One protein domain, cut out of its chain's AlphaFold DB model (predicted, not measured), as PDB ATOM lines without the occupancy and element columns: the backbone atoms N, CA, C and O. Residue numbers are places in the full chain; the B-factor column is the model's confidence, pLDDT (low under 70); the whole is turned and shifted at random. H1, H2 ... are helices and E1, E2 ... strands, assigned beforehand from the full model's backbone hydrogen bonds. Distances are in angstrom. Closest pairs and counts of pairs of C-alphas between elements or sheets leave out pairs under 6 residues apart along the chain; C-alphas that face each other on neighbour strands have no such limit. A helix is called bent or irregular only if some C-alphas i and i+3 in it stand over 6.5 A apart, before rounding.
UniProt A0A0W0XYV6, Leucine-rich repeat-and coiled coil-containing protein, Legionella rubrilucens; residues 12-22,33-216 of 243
ATOM      1  N   ASP A  12     -50.428  32.294 -27.690       95.75
ATOM      2  CA  ASP A  12     -50.753  33.684 -28.000       95.75
ATOM      3  C   ASP A  12     -52.244  33.880 -28.309       95.75
ATOM      4  O   ASP A  12     -52.872  34.776 -27.744       95.75
ATOM      5  N   GLU A  13     -52.844  32.997 -29.112       93.88
ATOM      6  CA  GLU A  13     -54.284  33.044 -29.396       93.88
ATOM      7  C   GLU A  13     -55.132  32.747 -28.151       93.88
ATOM      8  O   GLU A  13     -56.195  33.345 -27.970       93.88
ATOM      9  N   GLN A  14     -54.661  31.880 -27.248       94.00
ATOM     10  CA  GLN A  14     -55.343  31.624 -25.974       94.00
ATOM     11  C   GLN A  14     -55.286  32.834 -25.038       94.00
ATOM     12  O   GLN A  14     -56.321  33.219 -24.495       94.00
ATOM     13  N   ILE A  15     -54.115  33.469 -24.897       93.12
ATOM     14  CA  ILE A  15     -53.950  34.705 -24.117       93.12
ATOM     15  C   ILE A  15     -54.851  35.805 -24.682       93.12
ATOM     16  O   ILE A  15     -55.644  36.399 -23.953       93.12
ATOM     17  N   LYS A  16     -54.780  36.044 -25.994       93.50
ATOM     18  CA  LYS A  16     -55.622  37.026 -26.681       93.50
ATOM     19  C   LYS A  16     -57.104  36.759 -26.444       93.50
ATOM     20  O   LYS A  16     -57.830  37.676 -26.075       93.50
ATOM     21  N   THR A  17     -57.552  35.516 -26.624       91.88
ATOM     22  CA  THR A  17     -58.962  35.147 -26.438       91.88
ATOM     23  C   THR A  17     -59.417  35.398 -25.005       91.88
ATOM     24  O   THR A  17     -60.472  35.998 -24.818       91.88
ATOM     25  N   PHE A  18     -58.611  35.020 -24.007       89.56
ATOM     26  CA  PHE A  18     -58.928  35.230 -22.592       89.56
ATOM     27  C   PHE A  18     -59.122  36.715 -22.247       89.56
ATOM     28  O   PHE A  18     -60.095  37.083 -21.590       89.56
ATOM     29  N   PHE A  19     -58.227  37.588 -22.723       87.88
ATOM     30  CA  PHE A  19     -58.293  39.019 -22.404       87.88
ATOM     31  C   PHE A  19     -59.289  39.806 -23.268       87.88
ATOM     32  O   PHE A  19     -59.856  40.785 -22.784       87.88
ATOM     33  N   MET A  20     -59.535  39.391 -24.515       87.38
ATOM     34  CA  MET A  20     -60.476  40.070 -25.421       87.38
ATOM     35  C   MET A  20     -61.925  39.612 -25.239       87.38
ATOM     36  O   MET A  20     -62.836  40.416 -25.409       87.38
ATOM     37  N   ASN A  21     -62.145  38.350 -24.867       84.19
ATOM     38  CA  ASN A  21     -63.473  37.762 -24.709       84.19
ATOM     39  C   ASN A  21     -63.598  37.068 -23.344       84.19
ATOM     40  O   ASN A  21     -63.714  35.842 -23.300       84.19
ATOM     41  N   PRO A  22     -63.578  37.815 -22.225       67.38
ATOM     42  CA  PRO A  22     -63.756  37.217 -20.911       67.38
ATOM     43  C   PRO A  22     -65.167  36.621 -20.828       67.38
ATOM     44  O   PRO A  22     -66.150  37.345 -20.670       67.38
ATOM     45  N   ARG A  33     -58.634  43.802  -9.352       63.62
ATOM     46  CA  ARG A  33     -57.419  44.274  -8.668       63.62
ATOM     47  C   ARG A  33     -56.249  43.302  -8.758       63.62
ATOM     48  O   ARG A  33     -55.125  43.718  -8.472       63.62
ATOM     49  N   ASP A  34     -56.486  42.040  -9.105       73.75
ATOM     50  CA  ASP A  34     -55.414  41.058  -9.156       73.75
ATOM     51  C   ASP A  34     -54.565  41.285 -10.409       73.75
ATOM     52  O   ASP A  34     -54.931  40.924 -11.524       73.75
ATOM     53  N   LYS A  35     -53.399  41.900 -10.219       92.75
ATOM     54  CA  LYS A  35     -52.419  42.155 -11.284       92.75
ATOM     55  C   LYS A  35     -51.551  40.930 -11.583       92.75
ATOM     56  O   LYS A  35     -50.469  41.078 -12.159       92.75
ATOM     57  N   THR A  36     -51.999  39.745 -11.171       95.19
ATOM     58  CA  THR A  36     -51.310  38.469 -11.350       95.19
ATOM     59  C   THR A  36     -51.981  37.641 -12.433       95.19
ATOM     60  O   THR A  36     -53.172  37.324 -12.361       95.19
ATOM     61  N   LEU A  37     -51.190  37.243 -13.425       95.50
ATOM     62  CA  LEU A  37     -51.550  36.213 -14.385       95.50
ATOM     63  C   LEU A  37     -50.924  34.880 -13.957       95.50
ATOM     64  O   LEU A  37     -49.706  34.727 -13.989       95.50
ATOM     65  N   ASP A  38     -51.767  33.928 -13.572       96.12
ATOM     66  CA  ASP A  38     -51.396  32.578 -13.160       96.12
ATOM     67  C   ASP A  38     -51.401  31.616 -14.359       96.12
ATOM     68  O   ASP A  38     -52.453  31.306 -14.930       96.12
ATOM     69  N   LEU A  39     -50.201  31.153 -14.727       96.69
ATOM     70  CA  LEU A  39     -49.939  30.114 -15.728       96.69
ATOM     71  C   LEU A  39     -49.236  28.897 -15.099       96.69
ATOM     72  O   LEU A  39     -48.615  28.087 -15.805       96.69
ATOM     73  N   ALA A  40     -49.301  28.752 -13.775       97.50
ATOM     74  CA  ALA A  40     -48.634  27.687 -13.050       97.50
ATOM     75  C   ALA A  40     -49.143  26.303 -13.479       97.50
ATOM     76  O   ALA A  40     -50.326  26.096 -13.760       97.50
ATOM     77  N   GLY A  41     -48.240  25.322 -13.547       96.38
ATOM     78  CA  GLY A  41     -48.606  23.932 -13.851       96.38
ATOM     79  C   GLY A  41     -49.070  23.672 -15.295       96.38
ATOM     80  O   GLY A  41     -49.535  22.572 -15.602       96.38
ATOM     81  N   SER A  42     -48.897  24.630 -16.208       96.12
ATOM     82  CA  SER A  42     -49.342  24.547 -17.610       96.12
ATOM     83  C   SER A  42     -48.404  23.758 -18.537       96.12
ATOM     84  O   SER A  42     -48.580  23.747 -19.757       96.12
ATOM     85  N   LYS A  43     -47.401  23.065 -17.977       95.19
ATOM     86  CA  LYS A  43     -46.401  22.260 -18.708       95.19
ATOM     87  C   LYS A  43     -45.661  23.064 -19.792       95.19
ATOM     88  O   LYS A  43     -45.286  22.503 -20.824       95.19
ATOM     89  N   LEU A  44     -45.431  24.361 -19.563       96.75
ATOM     90  CA  LEU A  44     -44.820  25.267 -20.546       96.75
ATOM     91  C   LEU A  44     -43.406  24.842 -20.967       96.75
ATOM     92  O   LEU A  44     -43.029  25.063 -22.112       96.75
ATOM     93  N   GLY A  45     -42.655  24.137 -20.117       96.94
ATOM     94  CA  GLY A  45     -41.338  23.588 -20.458       96.94
ATOM     95  C   GLY A  45     -41.348  22.511 -21.552       96.94
ATOM     96  O   GLY A  45     -40.284  22.080 -21.981       96.94
ATOM     97  N   LYS A  46     -42.527  22.055 -22.007       96.25
ATOM     98  CA  LYS A  46     -42.682  21.138 -23.154       96.25
ATOM     99  C   LYS A  46     -43.035  21.849 -24.467       96.25
ATOM    100  O   LYS A  46     -43.192  21.179 -25.486       96.25
ATOM    101  N   ARG A  47     -43.226  23.169 -24.443       96.81
ATOM    102  CA  ARG A  47     -43.572  23.984 -25.616       96.81
ATOM    103  C   ARG A  47     -42.319  24.443 -26.344       96.81
ATOM    104  O   ARG A  47     -41.242  24.507 -25.752       96.81
ATOM    105  N   LYS A  48     -42.459  24.799 -27.623       97.00
ATOM    106  CA  LYS A  48     -41.359  25.430 -28.360       97.00
ATOM    107  C   LYS A  48     -41.111  26.827 -27.808       97.00
ATOM    108  O   LYS A  48     -42.061  27.553 -27.515       97.00
ATOM    109  N   ILE A  49     -39.848  27.244 -27.756       98.12
ATOM    110  CA  ILE A  49     -39.490  28.584 -27.277       98.12
ATOM    111  C   ILE A  49     -40.202  29.700 -28.059       98.12
ATOM    112  O   ILE A  49     -40.636  30.682 -27.467       98.12
ATOM    113  N   SER A  50     -40.429  29.516 -29.364       98.00
ATOM    114  CA  SER A  50     -41.171  30.468 -30.199       98.00
ATOM    115  C   SER A  50     -42.627  30.661 -29.756       98.00
ATOM    116  O   SER A  50     -43.128  31.779 -29.809       98.00
ATOM    117  N   GLU A  51     -43.303  29.602 -29.291       97.75
ATOM    118  CA  GLU A  51     -44.672  29.703 -28.761       97.75
ATOM    119  C   GLU A  51     -44.693  30.471 -27.434       97.75
ATOM    120  O   GLU A  51     -45.602  31.257 -27.181       97.75
ATOM    121  N   LEU A  52     -43.680  30.263 -26.589       98.31
ATOM    122  CA  LEU A  52     -43.561  30.945 -25.301       98.31
ATOM    123  C   LEU A  52     -43.247  32.436 -25.477       98.31
ATOM    124  O   LEU A  52     -43.786  33.263 -24.748       98.31
ATOM    125  N   ILE A  53     -42.423  32.796 -26.463       98.56
ATOM    126  CA  ILE A  53     -42.172  34.200 -26.813       98.56
ATOM    127  C   ILE A  53     -43.457  34.855 -27.330       98.56
ATOM    128  O   ILE A  53     -43.824  35.925 -26.851       98.56
ATOM    129  N   ALA A  54     -44.180  34.197 -28.244       98.12
ATOM    130  CA  ALA A  54     -45.454  34.708 -28.754       98.12
ATOM    131  C   ALA A  54     -46.482  34.919 -27.626       98.12
ATOM    132  O   ALA A  54     -47.188  35.926 -27.608       98.12
ATOM    133  N   MET A  55     -46.512  34.021 -26.636       98.12
ATOM    134  CA  MET A  55     -47.326  34.177 -25.429       98.12
ATOM    135  C   MET A  55     -46.972  35.459 -24.657       98.12
ATOM    136  O   MET A  55     -47.876  36.188 -24.257       98.12
ATOM    137  N   VAL A  56     -45.685  35.757 -24.451       98.00
ATOM    138  CA  VAL A  56     -45.262  36.983 -23.745       98.00
ATOM    139  C   VAL A  56     -45.629  38.242 -24.530       98.00
ATOM    140  O   VAL A  56     -46.127  39.199 -23.938       98.00
ATOM    141  N   GLU A  57     -45.470  38.238 -25.854       98.00
ATOM    142  CA  GLU A  57     -45.902  39.363 -26.694       98.00
ATOM    143  C   GLU A  57     -47.424  39.566 -26.649       98.00
ATOM    144  O   GLU A  57     -47.898  40.697 -26.535       98.00
ATOM    145  N   ALA A  58     -48.205  38.482 -26.614       96.81
ATOM    146  CA  ALA A  58     -49.648  38.566 -26.411       96.81
ATOM    147  C   ALA A  58     -50.006  39.143 -25.027       96.81
ATOM    148  O   ALA A  58     -50.909  39.973 -24.931       96.81
ATOM    149  N   ILE A  59     -49.289  38.774 -23.958       96.31
ATOM    150  CA  ILE A  59     -49.489  39.365 -22.621       96.31
ATOM    151  C   ILE A  59     -49.220  40.876 -22.665       96.31
ATOM    152  O   ILE A  59     -50.035  41.656 -22.176       96.31
ATOM    153  N   LYS A  60     -48.124  41.307 -23.303       95.94
ATOM    154  CA  LYS A  60     -47.782  42.734 -23.460       95.94
ATOM    155  C   LYS A  60     -48.871  43.509 -24.197       95.94
ATOM    156  O   LYS A  60     -49.203  44.624 -23.804       95.94
ATOM    157  N   GLN A  61     -49.428  42.916 -25.250       96.19
ATOM    158  CA  GLN A  61     -50.421  43.566 -26.097       96.19
ATOM    159  C   GLN A  61     -51.814  43.612 -25.459       96.19
ATOM    160  O   GLN A  61     -52.474  44.650 -25.495       96.19
ATOM    161  N   TYR A  62     -52.283  42.491 -24.912       93.69
ATOM    162  CA  TYR A  62     -53.681  42.324 -24.505       93.69
ATOM    163  C   TYR A  62     -53.899  42.447 -22.996       93.69
ATOM    164  O   TYR A  62     -55.040  42.588 -22.560       93.69
ATOM    165  N   ALA A  63     -52.829  42.428 -22.196       91.81
ATOM    166  CA  ALA A  63     -52.899  42.454 -20.740       91.81
ATOM    167  C   ALA A  63     -51.975  43.520 -20.101       91.81
ATOM    168  O   ALA A  63     -51.253  43.214 -19.149       91.81
ATOM    169  N   PRO A  64     -52.012  44.796 -20.546       90.38
ATOM    170  CA  PRO A  64     -51.083  45.839 -20.083       90.38
ATOM    171  C   PRO A  64     -51.202  46.183 -18.585       90.38
ATOM    172  O   PRO A  64     -50.349  46.876 -18.039       90.38
ATOM    173  N   GLY A  65     -52.269  45.734 -17.913       92.12
ATOM    174  CA  GLY A  65     -52.471  45.915 -16.472       92.12
ATOM    175  C   GLY A  65     -51.840  44.830 -15.592       92.12
ATOM    176  O   GLY A  65     -51.845  44.973 -14.368       92.12
ATOM    177  N   ILE A  66     -51.318  43.747 -16.179       94.69
ATOM    178  CA  ILE A  66     -50.640  42.683 -15.430       94.69
ATOM    179  C   ILE A  66     -49.268  43.189 -14.987       94.69
ATOM    180  O   ILE A  66     -48.533  43.791 -15.768       94.69
ATOM    181  N   GLU A  67     -48.915  42.922 -13.732       97.12
ATOM    182  CA  GLU A  67     -47.610  43.259 -13.149       97.12
ATOM    183  C   GLU A  67     -46.863  42.016 -12.645       97.12
ATOM    184  O   GLU A  67     -45.650  42.066 -12.445       97.12
ATOM    185  N   THR A  68     -47.559  40.893 -12.448       97.88
ATOM    186  CA  THR A  68     -46.967  39.620 -12.019       97.88
ATOM    187  C   THR A  68     -47.372  38.505 -12.969       97.88
ATOM    188  O   THR A  68     -48.550  38.363 -13.288       97.88
ATOM    189  N   VAL A  69     -46.410  37.683 -13.382       98.19
ATOM    190  CA  VAL A  69     -46.689  36.430 -14.096       98.19
ATOM    191  C   VAL A  69     -46.182  35.259 -13.270       98.19
ATOM    192  O   VAL A  69     -45.006  35.216 -12.893       98.19
ATOM    193  N   ASP A  70     -47.077  34.313 -12.998       98.44
ATOM    194  CA  ASP A  70     -46.741  33.056 -12.349       98.44
ATOM    195  C   ASP A  70     -46.462  31.967 -13.383       98.44
ATOM    196  O   ASP A  70     -47.353  31.519 -14.101       98.44
ATOM    197  N   LEU A  71     -45.195  31.559 -13.467       98.38
ATOM    198  CA  LEU A  71     -44.715  30.470 -14.313       98.38
ATOM    199  C   LEU A  71     -44.233  29.275 -13.478       98.38
ATOM    200  O   LEU A  71     -43.459  28.444 -13.970       98.38
ATOM    201  N   SER A  72     -44.659  29.155 -12.226       98.31
ATOM    202  CA  SER A  72     -44.262  28.054 -11.354       98.31
ATOM    203  C   SER A  72     -44.727  26.689 -11.875       98.31
ATOM    204  O   SER A  72     -45.645  26.572 -12.689       98.31
ATOM    205  N   HIS A  73     -44.054  25.616 -11.452       97.81
ATOM    206  CA  HIS A  73     -44.435  24.235 -11.793       97.81
ATOM    207  C   HIS A  73     -44.528  23.925 -13.303       97.81
ATOM    208  O   HIS A  73     -45.280  23.044 -13.725       97.81
ATOM    209  N   ASN A  74     -43.762  24.618 -14.148       98.25
ATOM    210  CA  ASN A  74     -43.842  24.459 -15.603       98.25
ATOM    211  C   ASN A  74     -42.721  23.610 -16.214       98.25
ATOM    212  O   ASN A  74     -42.789  23.278 -17.399       98.25
ATOM    213  N   GLY A  75     -41.709  23.236 -15.427       97.75
ATOM    214  CA  GLY A  75     -40.539  22.507 -15.918       97.75
ATOM    215  C   GLY A  75     -39.673  23.343 -16.862       97.75
ATOM    216  O   GLY A  75     -39.051  22.796 -17.768       97.75
ATOM    217  N   LEU A  76     -39.635  24.667 -16.682       98.31
ATOM    218  CA  LEU A  76     -38.891  25.580 -17.557       98.31
ATOM    219  C   LEU A  76     -37.380  25.310 -17.583       98.31
ATOM    220  O   LEU A  76     -36.718  25.684 -18.547       98.31
ATOM    221  N   GLY A  77     -36.832  24.595 -16.595       97.12
ATOM    222  CA  GLY A  77     -35.453  24.108 -16.633       97.12
ATOM    223  C   GLY A  77     -35.143  23.214 -17.841       97.12
ATOM    224  O   GLY A  77     -33.995  23.158 -18.260       97.12
ATOM    225  N   PHE A  78     -36.137  22.575 -18.472       97.44
ATOM    226  CA  PHE A  78     -35.909  21.778 -19.687       97.44
ATOM    227  C   PHE A  78     -35.522  22.611 -20.916       97.44
ATOM    228  O   PHE A  78     -34.940  22.057 -21.850       97.44
ATOM    229  N   LEU A  79     -35.784  23.921 -20.900       97.88
ATOM    230  CA  LEU A  79     -35.400  24.847 -21.970       97.88
ATOM    231  C   LEU A  79     -33.904  25.206 -21.934       97.88
ATOM    232  O   LEU A  79     -33.383  25.734 -22.913       97.88
ATOM    233  N   LYS A  80     -33.193  24.923 -20.830       97.44
ATOM    234  CA  LYS A  80     -31.765  25.255 -20.671       97.44
ATOM    235  C   LYS A  80     -31.505  26.733 -20.999       97.44
ATOM    236  O   LYS A  80     -32.276  27.592 -20.577       97.44
ATOM    237  N   ALA A  81     -30.468  27.042 -21.781       97.69
ATOM    238  CA  ALA A  81     -30.168  28.402 -22.218       97.69
ATOM    239  C   ALA A  81     -31.316  29.088 -22.988       97.69
ATOM    240  O   ALA A  81     -31.395  30.314 -22.956       97.69
ATOM    241  N   GLU A  82     -32.241  28.361 -23.631       98.44
ATOM    242  CA  GLU A  82     -33.377  28.987 -24.332       98.44
ATOM    243  C   GLU A  82     -34.348  29.683 -23.370       98.44
ATOM    244  O   GLU A  82     -35.020  30.636 -23.766       98.44
ATOM    245  N   LEU A  83     -34.379  29.300 -22.086       98.56
ATOM    246  CA  LEU A  83     -35.150  30.024 -21.067       98.56
ATOM    247  C   LEU A  83     -34.730  31.502 -20.986       98.56
ATOM    248  O   LEU A  83     -35.560  32.368 -20.714       98.56
ATOM    249  N   ALA A  84     -33.468  31.817 -21.286       98.56
ATOM    250  CA  ALA A  84     -33.000  33.194 -21.344       98.56
ATOM    251  C   ALA A  84     -33.707  34.016 -22.434       98.56
ATOM    252  O   ALA A  84     -33.910  35.212 -22.228       98.56
ATOM    253  N   LEU A  85     -34.121  33.401 -23.549       98.62
ATOM    254  CA  LEU A  85     -34.890  34.070 -24.605       98.62
ATOM    255  C   LEU A  85     -36.309  34.397 -24.133       98.62
ATOM    256  O   LEU A  85     -36.793  35.501 -24.368       98.62
ATOM    257  N   LEU A  86     -36.946  33.472 -23.407       98.56
ATOM    258  CA  LEU A  86     -38.254  33.711 -22.794       98.56
ATOM    259  C   LEU A  86     -38.188  34.859 -21.778       98.56
ATOM    260  O   LEU A  86     -39.018  35.759 -21.806       98.56
ATOM    261  N   ILE A  87     -37.181  34.853 -20.901       98.56
ATOM    262  CA  ILE A  87     -36.984  35.922 -19.912       98.56
ATOM    263  C   ILE A  87     -36.746  37.270 -20.604       98.56
ATOM    264  O   ILE A  87     -37.308  38.281 -20.190       98.56
ATOM    265  N   ALA A  88     -35.959  37.287 -21.681       98.31
ATOM    266  CA  ALA A  88     -35.689  38.501 -22.442       98.31
ATOM    267  C   ALA A  88     -36.950  39.075 -23.114       98.31
ATOM    268  O   ALA A  88     -37.041  40.291 -23.263       98.31
ATOM    269  N   ALA A  89     -37.934  38.242 -23.469       98.31
ATOM    270  CA  ALA A  89     -39.195  38.698 -24.063       98.31
ATOM    271  C   ALA A  89     -40.036  39.569 -23.107       98.31
ATOM    272  O   ALA A  89     -40.816  40.407 -23.558       98.31
ATOM    273  N   PHE A  90     -39.846  39.434 -21.786       97.69
ATOM    274  CA  PHE A  90     -40.500  40.298 -20.792       97.69
ATOM    275  C   PHE A  90     -39.933  41.718 -20.746       97.69
ATOM    276  O   PHE A  90     -40.514  42.586 -20.086       97.69
ATOM    277  N   LYS A  91     -38.818  41.976 -21.435       96.38
ATOM    278  CA  LYS A  91     -38.263  43.319 -21.532       96.38
ATOM    279  C   LYS A  91     -39.300  44.273 -22.129       96.38
ATOM    280  O   LYS A  91     -40.036  43.926 -23.053       96.38
ATOM    281  N   ASP A  92     -39.349  45.475 -21.563       93.88
ATOM    282  CA  ASP A  92     -40.266  46.549 -21.954       93.88
ATOM    283  C   ASP A  92     -41.761  46.192 -21.765       93.88
ATOM    284  O   ASP A  92     -42.638  46.823 -22.352       93.88
ATOM    285  N   SER A  93     -42.068  45.189 -20.933       95.38
ATOM    286  CA  SER A  93     -43.433  44.886 -20.485       95.38
ATOM    287  C   SER A  93     -43.804  45.641 -19.200       95.38
ATOM    288  O   SER A  93     -42.950  46.201 -18.515       95.38
ATOM    289  N   SER A  94     -45.090  45.622 -18.839       95.62
ATOM    290  CA  SER A  94     -45.583  46.081 -17.531       95.62
ATOM    291  C   SER A  94     -45.263  45.110 -16.385       95.62
ATOM    292  O   SER A  94     -45.502  45.438 -15.220       95.62
ATOM    293  N   ILE A  95     -44.738  43.917 -16.695       97.81
ATOM    294  CA  ILE A  95     -44.431  42.889 -15.704       97.81
ATOM    295  C   ILE A  95     -43.241  43.341 -14.858       97.81
ATOM    296  O   ILE A  95     -42.194  43.726 -15.371       97.81
ATOM    297  N   LYS A  96     -43.402  43.260 -13.540       97.81
ATOM    298  CA  LYS A  96     -42.389  43.596 -12.533       97.81
ATOM    299  C   LYS A  96     -41.913  42.367 -11.772       97.81
ATOM    300  O   LYS A  96     -40.761  42.328 -11.345       97.81
ATOM    301  N   LYS A  97     -42.785  41.371 -11.590       98.06
ATOM    302  CA  LYS A  97     -42.503  40.154 -10.824       98.06
ATOM    303  C   LYS A  97     -42.692  38.913 -11.685       98.06
ATOM    304  O   LYS A  97     -43.725  38.749 -12.331       98.06
ATOM    305  N   LEU A  98     -41.712  38.016 -11.628       98.31
ATOM    306  CA  LEU A  98     -41.773  36.716 -12.285       98.31
ATOM    307  C   LEU A  98     -41.608  35.604 -11.248       98.31
ATOM    308  O   LEU A  98     -40.595  35.541 -10.546       98.31
ATOM    309  N   ILE A  99     -42.614  34.735 -11.143       98.44
ATOM    310  CA  ILE A  99     -42.571  33.572 -10.251       98.44
ATOM    311  C   ILE A  99     -42.092  32.376 -11.070       98.44
ATOM    312  O   ILE A  99     -42.742  31.951 -12.021       98.44
ATOM    313  N   LEU A 100     -40.924  31.852 -10.712       98.12
ATOM    314  CA  LEU A 100     -40.244  30.743 -11.384       98.12
ATOM    315  C   LEU A 100     -40.022  29.562 -10.436       98.12
ATOM    316  O   LEU A 100     -39.218  28.676 -10.742       98.12
ATOM    317  N   CYS A 101     -40.705  29.514  -9.294       97.19
ATOM    318  CA  CYS A 101     -40.502  28.443  -8.335       97.19
ATOM    319  C   CYS A 101     -40.880  27.070  -8.920       97.19
ATOM    320  O   CYS A 101     -41.728  26.946  -9.808       97.19
ATOM    321  N   VAL A 102     -40.200  26.016  -8.462       97.25
ATOM    322  CA  VAL A 102     -40.465  24.628  -8.895       97.25
ATOM    323  C   VAL A 102     -40.316  24.428 -10.419       97.25
ATOM    324  O   VAL A 102     -41.128  23.778 -11.078       97.25
ATOM    325  N   ASN A 103     -39.251  24.976 -11.012       98.12
ATOM    326  CA  ASN A 103     -38.912  24.782 -12.429       98.12
ATOM    327  C   ASN A 103     -37.641  23.950 -12.660       98.12
ATOM    328  O   ASN A 103     -37.247  23.757 -13.811       98.12
ATOM    329  N   ASN A 104     -37.040  23.404 -11.591       96.19
ATOM    330  CA  ASN A 104     -35.843  22.550 -11.626       96.19
ATOM    331  C   ASN A 104     -34.643  23.220 -12.330       96.19
ATOM    332  O   ASN A 104     -33.889  22.564 -13.048       96.19
ATOM    333  N   LEU A 105     -34.460  24.534 -12.134       96.75
ATOM    334  CA  LEU A 105     -33.378  25.290 -12.782       96.75
ATOM    335  C   LEU A 105     -31.975  24.787 -12.411       96.75
ATOM    336  O   LEU A 105     -31.083  24.839 -13.248       96.75
ATOM    337  N   GLY A 106     -31.782  24.251 -11.205       95.75
ATOM    338  CA  GLY A 106     -30.503  23.698 -10.755       95.75
ATOM    339  C   GLY A 106     -30.092  22.394 -11.446       95.75
ATOM    340  O   GLY A 106     -28.989  21.916 -11.222       95.75
ATOM    341  N   ALA A 107     -30.942  21.800 -12.293       95.31
ATOM    342  CA  ALA A 107     -30.540  20.688 -13.159       95.31
ATOM    343  C   ALA A 107     -29.835  21.140 -14.451       95.31
ATOM    344  O   ALA A 107     -29.358  20.292 -15.207       95.31
ATOM    345  N   ASN A 108     -29.798  22.446 -14.728       97.12
ATOM    346  CA  ASN A 108     -29.049  22.990 -15.853       97.12
ATOM    347  C   ASN A 108     -27.544  22.922 -15.607       97.12
ATOM    348  O   ASN A 108     -27.082  22.889 -14.467       97.12
ATOM    349  N   LYS A 109     -26.777  22.946 -16.698       97.25
ATOM    350  CA  LYS A 109     -25.333  23.161 -16.611       97.25
ATOM    351  C   LYS A 109     -25.046  24.576 -16.109       97.25
ATOM    352  O   LYS A 109     -25.873  25.475 -16.284       97.25
ATOM    353  N   ALA A 110     -23.865  24.771 -15.527       96.81
ATOM    354  CA  ALA A 110     -23.442  26.064 -15.006       96.81
ATOM    355  C   ALA A 110     -23.537  27.165 -16.075       96.81
ATOM    356  O   ALA A 110     -24.094  28.229 -15.817       96.81
ATOM    357  N   GLU A 111     -23.092  26.888 -17.302       97.62
ATOM    358  CA  GLU A 111     -23.080  27.866 -18.394       97.62
ATOM    359  C   GLU A 111     -24.498  28.310 -18.777       97.62
ATOM    360  O   GLU A 111     -24.763  29.507 -18.890       97.62
ATOM    361  N   ASP A 112     -25.428  27.359 -18.904       98.12
ATOM    362  CA  ASP A 112     -26.836  27.638 -19.207       98.12
ATOM    363  C   ASP A 112     -27.476  28.485 -18.097       98.12
ATOM    364  O   ASP A 112     -28.217  29.434 -18.363       98.12
ATOM    365  N   LEU A 113     -27.168  28.168 -16.837       97.12
ATOM    366  CA  LEU A 113     -27.723  28.869 -15.687       97.12
ATOM    367  C   LEU A 113     -27.198  30.308 -15.566       97.12
ATOM    368  O   LEU A 113     -27.969  31.215 -15.248       97.12
ATOM    369  N   LEU A 114     -25.921  30.546 -15.868       97.94
ATOM    370  CA  LEU A 114     -25.355  31.899 -15.914       97.94
ATOM    371  C   LEU A 114     -25.928  32.714 -17.085       97.94
ATOM    372  O   LEU A 114     -26.178  33.912 -16.951       97.94
ATOM    373  N   VAL A 115     -26.228  32.077 -18.222       98.50
ATOM    374  CA  VAL A 115     -26.960  32.727 -19.323       98.50
ATOM    375  C   VAL A 115     -28.367  33.145 -18.874       98.50
ATOM    376  O   VAL A 115     -28.789  34.274 -19.148       98.50
ATOM    377  N   ILE A 116     -29.067  32.288 -18.124       98.50
ATOM    378  CA  ILE A 116     -30.374  32.598 -17.524       98.50
ATOM    379  C   ILE A 116     -30.268  33.773 -16.538       98.50
ATOM    380  O   ILE A 116     -31.044  34.723 -16.651       98.50
ATOM    381  N   ALA A 117     -29.299  33.759 -15.616       98.00
ATOM    382  CA  ALA A 117     -29.096  34.837 -14.641       98.00
ATOM    383  C   ALA A 117     -28.815  36.187 -15.306       98.00
ATOM    384  O   ALA A 117     -29.417  37.198 -14.949       98.00
ATOM    385  N   ASN A 118     -27.955  36.199 -16.322       98.19
ATOM    386  CA  ASN A 118     -27.665  37.392 -17.110       98.19
ATOM    387  C   ASN A 118     -28.911  37.925 -17.840       98.19
ATOM    388  O   ASN A 118     -29.069  39.139 -17.970       98.19
ATOM    389  N   SER A 119     -29.809  37.048 -18.300       98.44
ATOM    390  CA  SER A 119     -31.085  37.476 -18.886       98.44
ATOM    391  C   SER A 119     -32.034  38.053 -17.834       98.44
ATOM    392  O   SER A 119     -32.575  39.139 -18.041       98.44
ATOM    393  N   LEU A 120     -32.159  37.414 -16.663       97.88
ATOM    394  CA  LEU A 120     -32.935  37.946 -15.530       97.88
ATOM    395  C   LEU A 120     -32.448  39.348 -15.150       97.88
ATOM    396  O   LEU A 120     -33.250  40.278 -15.087       97.88
ATOM    397  N   ALA A 121     -31.135  39.531 -15.019       97.19
ATOM    398  CA  ALA A 121     -30.509  40.815 -14.716       97.19
ATOM    399  C   ALA A 121     -30.836  41.917 -15.745       97.19
ATOM    400  O   ALA A 121     -30.937  43.094 -15.395       97.19
ATOM    401  N   LYS A 122     -31.015  41.552 -17.019       97.25
ATOM    402  CA  LYS A 122     -31.271  42.486 -18.131       97.25
ATOM    403  C   LYS A 122     -32.749  42.652 -18.484       97.25
ATOM    404  O   LYS A 122     -33.075  43.540 -19.269       97.25
ATOM    405  N   SER A 123     -33.628  41.831 -17.912       96.31
ATOM    406  CA  SER A 123     -35.063  41.813 -18.218       96.31
ATOM    407  C   SER A 123     -35.800  43.092 -17.803       96.31
ATOM    408  O   SER A 123     -36.826  43.422 -18.384       96.31
ATOM    409  N   GLY A 124     -35.280  43.824 -16.811       94.69
ATOM    410  CA  GLY A 124     -35.970  44.967 -16.203       94.69
ATOM    411  C   GLY A 124     -36.990  44.584 -15.123       94.69
ATOM    412  O   GLY A 124     -37.564  45.479 -14.510       94.69
ATOM    413  N   LEU A 125     -37.166  43.285 -14.858       97.12
ATOM    414  CA  LEU A 125     -37.962  42.768 -13.746       97.12
ATOM    415  C   LEU A 125     -37.330  43.163 -12.400       97.12
ATOM    416  O   LEU A 125     -36.108  43.243 -12.262       97.12
ATOM    417  N   LEU A 126     -38.180  43.403 -11.405       98.00
ATOM    418  CA  LEU A 126     -37.805  43.899 -10.078       98.00
ATOM    419  C   LEU A 126     -37.779  42.786  -9.028       98.00
ATOM    420  O   LEU A 126     -37.095  42.911  -8.012       98.00
ATOM    421  N   MET A 127     -38.538  41.709  -9.248       98.12
ATOM    422  CA  MET A 127     -38.721  40.642  -8.265       98.12
ATOM    423  C   MET A 127     -38.708  39.257  -8.913       98.12
ATOM    424  O   MET A 127     -39.422  39.017  -9.891       98.12
ATOM    425  N   PHE A 128     -37.964  38.328  -8.312       97.44
ATOM    426  CA  PHE A 128     -37.908  36.928  -8.741       97.44
ATOM    427  C   PHE A 128     -38.266  35.983  -7.599       97.44
ATOM    428  O   PHE A 128     -37.677  36.054  -6.520       97.44
ATOM    429  N   ASP A 129     -39.180  35.050  -7.851       97.81
ATOM    430  CA  ASP A 129     -39.335  33.881  -6.986       97.81
ATOM    431  C   ASP A 129     -38.622  32.685  -7.620       97.81
ATOM    432  O   ASP A 129     -39.078  32.136  -8.622       97.81
ATOM    433  N   LEU A 130     -37.474  32.311  -7.057       97.00
ATOM    434  CA  LEU A 130     -36.648  31.190  -7.497       97.00
ATOM    435  C   LEU A 130     -36.714  30.010  -6.518       97.00
ATOM    436  O   LEU A 130     -35.898  29.094  -6.634       97.00
ATOM    437  N   ALA A 131     -37.678  29.993  -5.594       95.69
ATOM    438  CA  ALA A 131     -37.817  28.932  -4.602       95.69
ATOM    439  C   ALA A 131     -37.934  27.534  -5.238       95.69
ATOM    440  O   ALA A 131     -38.407  27.368  -6.366       95.69
ATOM    441  N   ASN A 132     -37.527  26.494  -4.510       95.00
ATOM    442  CA  ASN A 132     -37.682  25.095  -4.933       95.00
ATOM    443  C   ASN A 132     -37.100  24.765  -6.326       95.00
ATOM    444  O   ASN A 132     -37.617  23.916  -7.054       95.00
ATOM    445  N   ASN A 133     -36.003  25.411  -6.731       96.81
ATOM    446  CA  ASN A 133     -35.378  25.164  -8.038       96.81
ATOM    447  C   ASN A 133     -34.234  24.150  -8.026       96.81
ATOM    448  O   ASN A 133     -33.522  24.017  -9.018       96.81
ATOM    449  N   SER A 134     -34.085  23.387  -6.944       94.56
ATOM    450  CA  SER A 134     -33.011  22.403  -6.777       94.56
ATOM    451  C   SER A 134     -31.594  22.982  -6.975       94.56
ATOM    452  O   SER A 134     -30.735  22.337  -7.582       94.56
ATOM    453  N   LEU A 135     -31.344  24.204  -6.489       93.25
ATOM    454  CA  LEU A 135     -30.065  24.908  -6.670       93.25
ATOM    455  C   LEU A 135     -28.888  24.252  -5.928       93.25
ATOM    456  O   LEU A 135     -27.739  24.554  -6.221       93.25
ATOM    457  N   GLN A 136     -29.146  23.307  -5.024       91.25
ATOM    458  CA  GLN A 136     -28.118  22.508  -4.349       91.25
ATOM    459  C   GLN A 136     -27.344  21.551  -5.255       91.25
ATOM    460  O   GLN A 136     -26.376  20.943  -4.817       91.25
ATOM    461  N   LYS A 137     -27.807  21.355  -6.491       92.56
ATOM    462  CA  LYS A 137     -27.091  20.565  -7.499       92.56
ATOM    463  C   LYS A 137     -25.908  21.321  -8.109       92.56
ATOM    464  O   LYS A 137     -25.097  20.707  -8.794       92.56
ATOM    465  N   LEU A 138     -25.840  22.632  -7.896       92.81
ATOM    466  CA  LEU A 138     -24.735  23.470  -8.341       92.81
ATOM    467  C   LEU A 138     -23.554  23.302  -7.391       92.81
ATOM    468  O   LEU A 138     -23.739  23.047  -6.206       92.81
ATOM    469  N   ASP A 139     -22.340  23.502  -7.880       94.00
ATOM    470  CA  ASP A 139     -21.232  23.770  -6.973       94.00
ATOM    471  C   ASP A 139     -21.360  25.182  -6.365       94.00
ATOM    472  O   ASP A 139     -22.102  26.047  -6.852       94.00
ATOM    473  N   LEU A 140     -20.623  25.418  -5.277       93.50
ATOM    474  CA  LEU A 140     -20.680  26.675  -4.531       93.50
ATOM    475  C   LEU A 140     -20.284  27.887  -5.387       93.50
ATOM    476  O   LEU A 140     -20.897  28.947  -5.278       93.50
ATOM    477  N   HIS A 141     -19.286  27.719  -6.256       94.81
ATOM    478  CA  HIS A 141     -18.777  28.789  -7.106       94.81
ATOM    479  C   HIS A 141     -19.826  29.220  -8.137       94.81
ATOM    480  O   HIS A 141     -20.091  30.413  -8.294       94.81
ATOM    481  N   THR A 142     -20.479  28.254  -8.780       96.06
ATOM    482  CA  THR A 142     -21.569  28.492  -9.730       96.06
ATOM    483  C   THR A 142     -22.750  29.189  -9.053       96.06
ATOM    484  O   THR A 142     -23.290  30.149  -9.608       96.06
ATOM    485  N   LEU A 143     -23.138  28.768  -7.841       95.62
ATOM    486  CA  LEU A 143     -24.200  29.443  -7.088       95.62
ATOM    487  C   LEU A 143     -23.828  30.900  -6.772       95.62
ATOM    488  O   LEU A 143     -24.637  31.800  -6.989       95.62
ATOM    489  N   GLU A 144     -22.616  31.155  -6.283       96.38
ATOM    490  CA  GLU A 144     -22.156  32.516  -5.990       96.38
ATOM    491  C   GLU A 144     -22.170  33.410  -7.234       96.38
ATOM    492  O   GLU A 144     -22.642  34.549  -7.171       96.38
ATOM    493  N   GLN A 145     -21.675  32.911  -8.370       97.75
ATOM    494  CA  GLN A 145     -21.698  33.648  -9.634       97.75
ATOM    495  C   GLN A 145     -23.127  33.945 -10.089       97.75
ATOM    496  O   GLN A 145     -23.424  35.083 -10.457       97.75
ATOM    497  N   PHE A 146     -24.013  32.953 -10.012       97.56
ATOM    498  CA  PHE A 146     -25.428  33.106 -10.326       97.56
ATOM    499  C   PHE A 146     -26.070  34.222  -9.491       97.56
ATOM    500  O   PHE A 146     -26.664  35.149 -10.042       97.56
ATOM    501  N   LEU A 147     -25.893  34.195  -8.167       97.19
ATOM    502  CA  LEU A 147     -26.472  35.189  -7.257       97.19
ATOM    503  C   LEU A 147     -25.884  36.591  -7.481       97.19
ATOM    504  O   LEU A 147     -26.633  37.568  -7.527       97.19
ATOM    505  N   LYS A 148     -24.564  36.702  -7.685       97.62
ATOM    506  CA  LYS A 148     -23.898  37.981  -7.990       97.62
ATOM    507  C   LYS A 148     -24.407  38.589  -9.297       97.62
ATOM    508  O   LYS A 148     -24.598  39.798  -9.362       97.62
ATOM    509  N   GLN A 149     -24.668  37.771 -10.317       97.44
ATOM    510  CA  GLN A 149     -25.227  38.246 -11.586       97.44
ATOM    511  C   GLN A 149     -26.656  38.773 -11.443       97.44
ATOM    512  O   GLN A 149     -27.003  39.758 -12.094       97.44
ATOM    513  N   LEU A 150     -27.477  38.166 -10.579       96.31
ATOM    514  CA  LEU A 150     -28.828  38.663 -10.304       96.31
ATOM    515  C   LEU A 150     -28.825  40.026  -9.603       96.31
ATOM    516  O   LEU A 150     -29.784  40.785  -9.754       96.31
ATOM    517  N   ASN A 151     -27.774  40.348  -8.844       96.88
ATOM    518  CA  ASN A 151     -27.697  41.560  -8.035       96.88
ATOM    519  C   ASN A 151     -27.519  42.835  -8.875       96.88
ATOM    520  O   ASN A 151     -26.442  43.423  -8.955       96.88
ATOM    521  N   THR A 152     -28.606  43.304  -9.479       96.31
ATOM    522  CA  THR A 152     -28.634  44.567 -10.225       96.31
ATOM    523  C   THR A 152     -29.173  45.712  -9.368       96.31
ATOM    524  O   THR A 152     -29.925  45.464  -8.423       96.31
ATOM    525  N   PRO A 153     -28.875  46.984  -9.692       95.56
ATOM    526  CA  PRO A 153     -29.432  48.128  -8.965       95.56
ATOM    527  C   PRO A 153     -30.965  48.183  -8.951       95.56
ATOM    528  O   PRO A 153     -31.536  48.718  -8.010       95.56
ATOM    529  N   LYS A 154     -31.623  47.632  -9.982       95.44
ATOM    530  CA  LYS A 154     -33.089  47.609 -10.101       95.44
ATOM    531  C   LYS A 154     -33.743  46.445  -9.363       95.44
ATOM    532  O   LYS A 154     -34.934  46.506  -9.097       95.44
ATOM    533  N   LEU A 155     -32.992  45.382  -9.070       97.31
ATOM    534  CA  LEU A 155     -33.521  44.236  -8.345       97.31
ATOM    535  C   LEU A 155     -33.929  44.661  -6.930       97.31
ATOM    536  O   LEU A 155     -33.085  45.105  -6.149       97.31
ATOM    537  N   GLU A 156     -35.199  44.462  -6.596       97.69
ATOM    538  CA  GLU A 156     -35.766  44.759  -5.281       97.69
ATOM    539  C   GLU A 156     -35.800  43.519  -4.391       97.69
ATOM    540  O   GLU A 156     -35.508  43.607  -3.197       97.69
ATOM    541  N   SER A 157     -36.152  42.355  -4.950       97.38
ATOM    542  CA  SER A 157     -36.201  41.122  -4.164       97.38
ATOM    543  C   SER A 157     -35.976  39.829  -4.943       97.38
ATOM    544  O   SER A 157     -36.348  39.694  -6.108       97.38
ATOM    545  N   VAL A 158     -35.390  38.845  -4.257       97.25
ATOM    546  CA  VAL A 158     -35.257  37.460  -4.720       97.25
ATOM    547  C   VAL A 158     -35.663  36.524  -3.595       97.25
ATOM    548  O   VAL A 158     -35.177  36.647  -2.470       97.25
ATOM    549  N   ARG A 159     -36.525  35.558  -3.903       96.12
ATOM    550  CA  ARG A 159     -36.862  34.458  -2.998       96.12
ATOM    551  C   ARG A 159     -36.141  33.185  -3.425       96.12
ATOM    552  O   ARG A 159     -36.129  32.853  -4.608       96.12
ATOM    553  N   LEU A 160     -35.531  32.487  -2.466       92.94
ATOM    554  CA  LEU A 160     -34.709  31.286  -2.696       92.94
ATOM    555  C   LEU A 160     -35.096  30.107  -1.788       92.94
ATOM    556  O   LEU A 160     -34.386  29.099  -1.763       92.94
ATOM    557  N   ASP A 161     -36.213  30.221  -1.065       88.00
ATOM    558  CA  ASP A 161     -36.670  29.223  -0.094       88.00
ATOM    559  C   ASP A 161     -36.751  27.817  -0.685       88.00
ATOM    560  O   ASP A 161     -36.991  27.627  -1.879       88.00
ATOM    561  N   ASP A 162     -36.517  26.820   0.168       84.50
ATOM    562  CA  ASP A 162     -36.651  25.400  -0.161       84.50
ATOM    563  C   ASP A 162     -35.891  24.965  -1.437       84.50
ATOM    564  O   ASP A 162     -36.100  23.891  -1.996       84.50
ATOM    565  N   SER A 163     -34.873  25.729  -1.856       86.44
ATOM    566  CA  SER A 163     -33.954  25.351  -2.943       86.44
ATOM    567  C   SER A 163     -32.923  24.302  -2.508       86.44
ATOM    568  O   SER A 163     -31.880  24.159  -3.143       86.44
ATOM    569  N   SER A 164     -33.219  23.584  -1.413       83.50
ATOM    570  CA  SER A 164     -32.439  22.488  -0.823       83.50
ATOM    571  C   SER A 164     -30.961  22.818  -0.571       83.50
ATOM    572  O   SER A 164     -30.118  21.923  -0.548       83.50
ATOM    573  N   LEU A 165     -30.644  24.098  -0.324       86.00
ATOM    574  CA  LEU A 165     -29.276  24.624  -0.168       86.00
ATOM    575  C   LEU A 165     -28.462  23.938   0.945       86.00
ATOM    576  O   LEU A 165     -27.238  24.044   0.961       86.00
ATOM    577  N   SER A 166     -29.118  23.179   1.826       85.44
ATOM    578  CA  SER A 166     -28.483  22.298   2.811       85.44
ATOM    579  C   SER A 166     -27.536  21.262   2.212       85.44
ATOM    580  O   SER A 166     -26.670  20.766   2.922       85.44
ATOM    581  N   GLY A 167     -27.694  20.923   0.929       83.25
ATOM    582  CA  GLY A 167     -26.778  20.028   0.220       83.25
ATOM    583  C   GLY A 167     -25.423  20.652  -0.134       83.25
ATOM    584  O   GLY A 167     -24.520  19.916  -0.512       83.25
ATOM    585  N   LEU A 168     -25.271  21.978  -0.021       86.06
ATOM    586  CA  LEU A 168     -24.056  22.690  -0.435       86.06
ATOM    587  C   LEU A 168     -23.061  22.867   0.709       86.06
ATOM    588  O   LEU A 168     -21.875  22.588   0.567       86.06
ATOM    589  N   THR A 169     -23.540  23.407   1.830       90.00
ATOM    590  CA  THR A 169     -22.728  23.799   2.985       90.00
ATOM    591  C   THR A 169     -23.629  24.051   4.202       90.00
ATOM    592  O   THR A 169     -24.850  23.883   4.141       90.00
ATOM    593  N   GLY A 170     -23.041  24.441   5.334       92.19
ATOM    594  CA  GLY A 170     -23.775  24.798   6.547       92.19
ATOM    595  C   GLY A 170     -24.670  26.029   6.364       92.19
ATOM    596  O   GLY A 170     -24.391  26.903   5.543       92.19
ATOM    597  N   ALA A 171     -25.734  26.116   7.169       92.12
ATOM    598  CA  ALA A 171     -26.711  27.209   7.110       92.12
ATOM    599  C   ALA A 171     -26.052  28.592   7.237       92.12
ATOM    600  O   ALA A 171     -26.397  29.506   6.491       92.12
ATOM    601  N   ASP A 172     -25.054  28.718   8.115       92.62
ATOM    602  CA  ASP A 172     -24.357  29.984   8.326       92.62
ATOM    603  C   ASP A 172     -23.614  30.447   7.075       92.62
ATOM    604  O   ASP A 172     -23.721  31.607   6.678       92.62
ATOM    605  N   LYS A 173     -22.930  29.518   6.396       93.00
ATOM    606  CA  LYS A 173     -22.197  29.836   5.174       93.00
ATOM    607  C   LYS A 173     -23.137  30.157   4.013       93.00
ATOM    608  O   LYS A 173     -22.835  31.044   3.220       93.00
ATOM    609  N   VAL A 174     -24.289  29.484   3.925       94.19
ATOM    610  CA  VAL A 174     -25.337  29.852   2.959       94.19
ATOM    611  C   VAL A 174     -25.834  31.273   3.227       94.19
ATOM    612  O   VAL A 174     -25.911  32.065   2.293       94.19
ATOM    613  N   ALA A 175     -26.127  31.626   4.479       94.62
ATOM    614  CA  ALA A 175     -26.573  32.972   4.837       94.62
ATOM    615  C   ALA A 175     -25.534  34.050   4.482       94.62
ATOM    616  O   ALA A 175     -25.903  35.096   3.952       94.62
ATOM    617  N   GLU A 176     -24.248  33.778   4.711       94.56
ATOM    618  CA  GLU A 176     -23.143  34.662   4.317       94.56
ATOM    619  C   GLU A 176     -23.078  34.854   2.802       94.56
ATOM    620  O   GLU A 176     -23.057  35.989   2.342       94.56
ATOM    621  N   ILE A 177     -23.142  33.773   2.019       95.06
ATOM    622  CA  ILE A 177     -23.148  33.853   0.549       95.06
ATOM    623  C   ILE A 177     -24.340  34.668   0.047       95.06
ATOM    624  O   ILE A 177     -24.187  35.515  -0.831       95.06
ATOM    625  N   LEU A 178     -25.528  34.431   0.605       95.94
ATOM    626  CA  LEU A 178     -26.734  35.178   0.259       95.94
ATOM    627  C   LEU A 178     -26.577  36.672   0.566       95.94
ATOM    628  O   LEU A 178     -26.921  37.508  -0.268       95.94
ATOM    629  N   PHE A 179     -26.036  37.009   1.736       96.12
ATOM    630  CA  PHE A 179     -25.807  38.392   2.148       96.12
ATOM    631  C   PHE A 179     -24.735  39.082   1.298       96.12
ATOM    632  O   PHE A 179     -24.965  40.180   0.797       96.12
ATOM    633  N   GLU A 180     -23.595  38.432   1.065       95.88
ATOM    634  CA  GLU A 180     -22.509  38.962   0.233       95.88
ATOM    635  C   GLU A 180     -22.944  39.155  -1.223       95.88
ATOM    636  O   GLU A 180     -22.596  40.156  -1.853       95.88
ATOM    637  N   ALA A 181     -23.712  38.212  -1.777       96.81
ATOM    638  CA  ALA A 181     -24.107  38.252  -3.178       96.81
ATOM    639  C   ALA A 181     -25.293  39.185  -3.444       96.81
ATOM    640  O   ALA A 181     -25.292  39.864  -4.468       96.81
ATOM    641  N   LEU A 182     -26.297  39.227  -2.560       96.56
ATOM    642  CA  LEU A 182     -27.578  39.914  -2.797       96.56
ATOM    643  C   LEU A 182     -27.872  41.056  -1.810       96.56
ATOM    644  O   LEU A 182     -28.875  41.757  -1.970       96.56
ATOM    645  N   GLY A 183     -27.028  41.289  -0.804       95.62
ATOM    646  CA  GLY A 183     -27.264  42.314   0.214       95.62
ATOM    647  C   GLY A 183     -28.571  42.047   0.954       95.62
ATOM    648  O   GLY A 183     -28.801  40.918   1.362       95.62
ATOM    649  N   GLN A 184     -29.444  43.055   1.071       95.56
ATOM    650  CA  GLN A 184     -30.760  42.984   1.742       95.56
ATOM    651  C   GLN A 184     -31.921  42.542   0.822       95.56
ATOM    652  O   GLN A 184     -33.095  42.680   1.175       95.56
ATOM    653  N   LYS A 185     -31.618  42.059  -0.391       96.75
ATOM    654  CA  LYS A 185     -32.632  41.733  -1.411       96.75
ATOM    655  C   LYS A 185     -33.223  40.333  -1.250       96.75
ATOM    656  O   LYS A 185     -34.159  39.992  -1.967       96.75
ATOM    657  N   VAL A 186     -32.713  39.503  -0.342       96.31
ATOM    658  CA  VAL A 186     -33.281  38.168  -0.129       96.31
ATOM    659  C   VAL A 186     -34.553  38.287   0.699       96.31
ATOM    660  O   VAL A 186     -34.593  38.974   1.721       96.31
ATOM    661  N   LYS A 187     -35.608  37.617   0.244       94.50
ATOM    662  CA  LYS A 187     -36.849  37.441   0.997       94.50
ATOM    663  C   LYS A 187     -37.014  35.966   1.325       94.50
ATOM    664  O   LYS A 187     -36.792  35.114   0.468       94.50
ATOM    665  N   PHE A 188     -37.420  35.711   2.559       89.69
ATOM    666  CA  PHE A 188     -37.782  34.390   3.049       89.69
ATOM    667  C   PHE A 188     -39.282  34.360   3.303       89.69
ATOM    668  O   PHE A 188     -39.865  35.363   3.728       89.69
ATOM    669  N   GLU A 189     -39.900  33.213   3.072       84.31
ATOM    670  CA  GLU A 189     -41.278  32.959   3.469       84.31
ATOM    671  C   GLU A 189     -41.455  33.123   4.987       84.31
ATOM    672  O   GLU A 189     -40.568  32.832   5.804       84.31
ATOM    673  N   ALA A 190     -42.615  33.645   5.373       70.19
ATOM    674  CA  ALA A 190     -43.038  33.656   6.759       70.19
ATOM    675  C   ALA A 190     -43.611  32.274   7.083       70.19
ATOM    676  O   ALA A 190     -44.757  31.987   6.757       70.19
ATOM    677  N   ASP A 191     -42.795  31.419   7.689       75.00
ATOM    678  CA  ASP A 191     -43.248  30.136   8.214       75.00
ATOM    679  C   ASP A 191     -42.636  29.904   9.601       75.00
ATOM    680  O   ASP A 191     -41.467  29.537   9.741       75.00
ATOM    681  N   GLU A 192     -43.444  30.161  10.631       69.12
ATOM    682  CA  GLU A 192     -43.080  29.998  12.043       69.12
ATOM    683  C   GLU A 192     -42.780  28.530  12.391       69.12
ATOM    684  O   GLU A 192     -41.961  28.246  13.264       69.12
ATOM    685  N   GLN A 193     -43.370  27.570  11.670       71.25
ATOM    686  CA  GLN A 193     -43.129  26.144  11.911       71.25
ATOM    687  C   GLN A 193     -41.761  25.692  11.382       71.25
ATOM    688  O   GLN A 193     -41.255  24.636  11.774       71.25
ATOM    689  N   LYS A 194     -41.125  26.496  10.521       73.12
ATOM    690  CA  LYS A 194     -39.828  26.200   9.901       73.12
ATOM    691  C   LYS A 194     -38.640  26.873  10.588       73.12
ATOM    692  O   LYS A 194     -37.527  26.721  10.086       73.12
ATOM    693  N   GLU A 195     -38.792  27.544  11.732       75.44
ATOM    694  CA  GLU A 195     -37.659  28.212  12.405       75.44
ATOM    695  C   GLU A 195     -36.508  27.256  12.765       75.44
ATOM    696  O   GLU A 195     -35.337  27.615  12.651       75.44
ATOM    697  N   LEU A 196     -36.825  26.006  13.117       80.75
ATOM    698  CA  LEU A 196     -35.826  24.970  13.419       80.75
ATOM    699  C   LEU A 196     -35.272  24.264  12.171       80.75
ATOM    700  O   LEU A 196     -34.320  23.480  12.265       80.75
ATOM    701  N   SER A 197     -35.853  24.522  10.997       89.38
ATOM    702  CA  SER A 197     -35.384  23.954   9.735       89.38
ATOM    703  C   SER A 197     -34.027  24.537   9.334       89.38
ATOM    704  O   SER A 197     -33.570  25.558   9.851       89.38
ATOM    705  N   PHE A 198     -33.377  23.907   8.353       90.38
ATOM    706  CA  PHE A 198     -32.163  24.464   7.763       90.38
ATOM    707  C   PHE A 198     -32.383  25.900   7.260       90.38
ATOM    708  O   PHE A 198     -31.587  26.778   7.579       90.38
ATOM    709  N   MET A 199     -33.477  26.152   6.529       90.69
ATOM    710  CA  MET A 199     -33.787  27.486   6.006       90.69
ATOM    711  C   MET A 199     -34.181  28.475   7.105       90.69
ATOM    712  O   MET A 199     -33.852  29.651   6.990       90.69
ATOM    713  N   GLY A 200     -34.784  28.006   8.201       90.75
ATOM    714  CA  GLY A 200     -35.016  28.819   9.398       90.75
ATOM    715  C   GLY A 200     -33.710  29.348   9.990       90.75
ATOM    716  O   GLY A 200     -33.579  30.547  10.231       90.75
ATOM    717  N   ARG A 201     -32.686  28.489  10.102       91.62
ATOM    718  CA  ARG A 201     -31.339  28.905  10.533       91.62
ATOM    719  C   ARG A 201     -30.666  29.858   9.546       91.62
ATOM    720  O   ARG A 201     -30.080  30.847   9.976       91.62
ATOM    721  N   VAL A 202     -30.773  29.596   8.237       92.88
ATOM    722  CA  VAL A 202     -30.261  30.508   7.193       92.88
ATOM    723  C   VAL A 202     -30.899  31.889   7.339       92.88
ATOM    724  O   VAL A 202     -30.183  32.886   7.356       92.88
ATOM    725  N   LYS A 203     -32.227  31.950   7.489       93.06
ATOM    726  CA  LYS A 203     -32.984  33.193   7.674       93.06
ATOM    727  C   LYS A 203     -32.528  33.944   8.922       93.06
ATOM    728  O   LYS A 203     -32.151  35.104   8.806       93.06
ATOM    729  N   GLN A 204     -32.485  33.283  10.081       91.88
ATOM    730  CA  GLN A 204     -32.042  33.900  11.339       91.88
ATOM    731  C   GLN A 204     -30.630  34.487  11.218       91.88
ATOM    732  O   GLN A 204     -30.395  35.639  11.587       91.88
ATOM    733  N   ARG A 205     -29.687  33.722  10.652       93.38
ATOM    734  CA  ARG A 205     -28.315  34.195  10.437       93.38
ATOM    735  C   ARG A 205     -28.259  35.358   9.446       93.38
ATOM    736  O   ARG A 205     -27.549  36.326   9.698       93.38
ATOM    737  N   TYR A 206     -28.992  35.278   8.339       94.06
ATOM    738  CA  TYR A 206     -29.042  36.335   7.332       94.06
ATOM    739  C   TYR A 206     -29.628  37.634   7.903       94.06
ATOM    740  O   TYR A 206     -29.071  38.707   7.688       94.06
ATOM    741  N   GLU A 207     -30.709  37.556   8.678       93.56
ATOM    742  CA  GLU A 207     -31.312  38.720   9.335       93.56
ATOM    743  C   GLU A 207     -30.353  39.373  10.339       93.56
ATOM    744  O   GLU A 207     -30.281  40.600  10.401       93.56
ATOM    745  N   ALA A 208     -29.568  38.576  11.073       93.06
ATOM    746  CA  ALA A 208     -28.517  39.088  11.952       93.06
ATOM    747  C   ALA A 208     -27.430  39.845  11.161       93.06
ATOM    748  O   ALA A 208     -27.057  40.959  11.533       93.06
ATOM    749  N   LEU A 209     -26.989  39.300  10.015       93.50
ATOM    750  CA  LEU A 209     -26.045  39.972   9.107       93.50
ATOM    751  C   LEU A 209     -26.606  41.303   8.583       93.50
ATOM    752  O   LEU A 209     -25.906  42.312   8.593       93.50
ATOM    753  N   VAL A 210     -27.884  41.333   8.188       93.81
ATOM    754  CA  VAL A 210     -28.561  42.553   7.712       93.81
ATOM    755  C   VAL A 210     -28.631  43.634   8.793       93.81
ATOM    756  O   VAL A 210     -28.456  44.812   8.479       93.81
ATOM    757  N   LYS A 211     -28.853  43.257  10.055       93.75
ATOM    758  CA  LYS A 211     -28.895  44.190  11.194       93.75
ATOM    759  C   LYS A 211     -27.509  44.630  11.682       93.75
ATOM    760  O   LYS A 211     -27.424  45.507  12.536       93.75
ATOM    761  N   GLY A 212     -26.428  44.030  11.172       89.88
ATOM    762  CA  GLY A 212     -25.077  44.221  11.711       89.88
ATOM    763  C   GLY A 212     -24.885  43.594  13.098       89.88
ATOM    764  O   GLY A 212     -23.905  43.879  13.787       89.88
ATOM    765  N   GLU A 213     -25.812  42.734  13.515       83.44
ATOM    766  CA  GLU A 213     -25.747  41.984  14.761       83.44
ATOM    767  C   GLU A 213     -24.840  40.778  14.518       83.44
ATOM    768  O   GLU A 213     -25.296  39.712  14.123       83.44
ATOM    769  N   TYR A 214     -23.530  40.933  14.706       59.25
ATOM    770  CA  TYR A 214     -22.622  39.787  14.727       59.25
ATOM    771  C   TYR A 214     -22.801  39.045  16.054       59.25
ATOM    772  O   TYR A 214     -22.306  39.525  17.080       59.25
ATOM    773  N   PRO A 215     -23.437  37.860  16.101       52.19
ATOM    774  CA  PRO A 215     -23.428  37.088  17.316       52.19
ATOM    775  C   PRO A 215     -22.056  36.422  17.367       52.19
ATOM    776  O   PRO A 215     -21.801  35.430  16.693       52.19
ATOM    777  N   ASN A 216     -21.196  36.905  18.256       50.41
ATOM    778  CA  ASN A 216     -20.156  36.072  18.856       50.41
ATOM    779  C   ASN A 216     -20.788  35.085  19.870       50.41
ATOM    780  O   ASN A 216     -20.187  34.707  20.873       50.41
TER     781      ASN A 216
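What this domain is: This is residues 12 to 22 and 33 to 216 of the 243 residues of the protein "Leucine-rich repeat-and coiled coil-containing protein" of Legionella rubrilucens (UniProt A0A0W0XYV6). The chain is wound in stacked turns as a curved solenoid, a piece of a horseshoe: the five short strands E1 to E5 line up as a narrow wall on its inner side, and the helices H2 to H6 make the opposite wall in a wider row. H1 stands beside H2 at one end of the row, and H7 is next to H6 at the other end; the long unnamed stretch of residues 183 to 197 runs between H6 and H7, and its residues 186 to 187 pair in parallel with residues 158 to 159 of E5. The printed part has 195 residues, with seven named helices and five named strands in the order H1 E1 H2 E2 H3 E3 H4 E4 H5 E5 H6 H7; the sheet runs E1 E2 E3 E4 E5, all parallel, and the class is mixed, helices and strands. The whole is compact, with a radius of gyration of the C-alphas of 17.1 A, yet elongated in outline, spanning 61 by 36 by 31 A.

Where its parts are: Start with the sheet and find C-alpha 36 at (-51.310, 38.469, -11.350), where E1, residues 36 to 38, begins. Next come E2 at residues 68 to 70, E3 at 97 to 99, E4 at 127 to 129, and E5 at 157 to 159; each strand is 6.2 to 6.9 A long. Then look for the helices: H1 is residues 12 to 20, 11.9 A long, from C-alpha 12 at (-50.753, 33.684, -28.000). H2 is residues 49 to 62, 19.9 A; H3 is 76 to 89, 14.6 A; H4 is 110 to 122, 18.5 A. H5 is residues 140 to 150, 15.6 A; H6 is 171 to 182, 16.1 A. H7, residues 198 to 211, runs 20.3 A to C-alpha 211 at (-28.895, 44.190, 11.194). H3 is irregular: its C-alphas 78 and 81 are 9.1 A apart.

How they stand to each other: In the sheet E1 and E5 are the edge strands. Between E1 and E2 look at N 37 and O 68, 2.9 A apart; between E2 and E3, at N 99 and O 69, 3.0 A. Between E3 and E4 find N 98 and O 127 at 3.0 A, and between E4 and E5 N 159 and O 128 at 2.9 A, these four pairs being within hydrogen-bond range. E1, H2, E2 form a strand-helix-strand unit, two parallel neighbour strands with a helix between them in the chain, and so do E2, H3, E3, then E3, H4, E4, and E4, H5, E5; each crossover is right-handed. The helices are not on the sheet, H5 only just, with 4 pairs of C-alphas within 10 A. Walking along the helices, H2 touches H3 at a steep tilt of 39 degrees, the same way, closest at the C-alphas of Ile 53 and Leu 86, 5.6 A. H3 touches H4 at a shallow tilt of 25 degrees, closest at the C-alphas of Ala 81 and Asp 112, 4.6 A. H4 touches H5 at a shallow 18 degrees, closest at the C-alphas of Ala 121 and Leu 150, 5.2 A. H6 touches H5 with residues 177 to 182 alone, at 34 degrees, only just shallow; the closest C-alphas, of Lys 148 and Ala 181, are 4.8 A apart. H7 touches H6 at a steep tilt of 50 degrees, closest at the C-alphas of Ala 171 and Val 202, 4.8 A. At the other end H1 touches H2 at a shallow 18 degrees, closest at the C-alphas of Asp 12 and Met 55, 4.3 A. H1 and H7 are apart. In H1, H2, H4, H5, H6 and H7 every O i to N i+4 pair is within hydrogen-bond range; in H3 4 of 10 are, beside 9 of 11 O i to N i+3 pairs.

The domain as a whole: The two C-alphas farthest apart, of Asn 21 and Asn 216, are 61.5 A apart. Residues 23 to 32 are not printed, and C-alphas 22 and 33 across the cut are 15.5 A apart. The links E5 to H6 and H6 to H7 are long. Confidence is low, with pLDDT under 70, at residues 22, 33, 192 and 214 to 216; the mean of the printed part is 93.3.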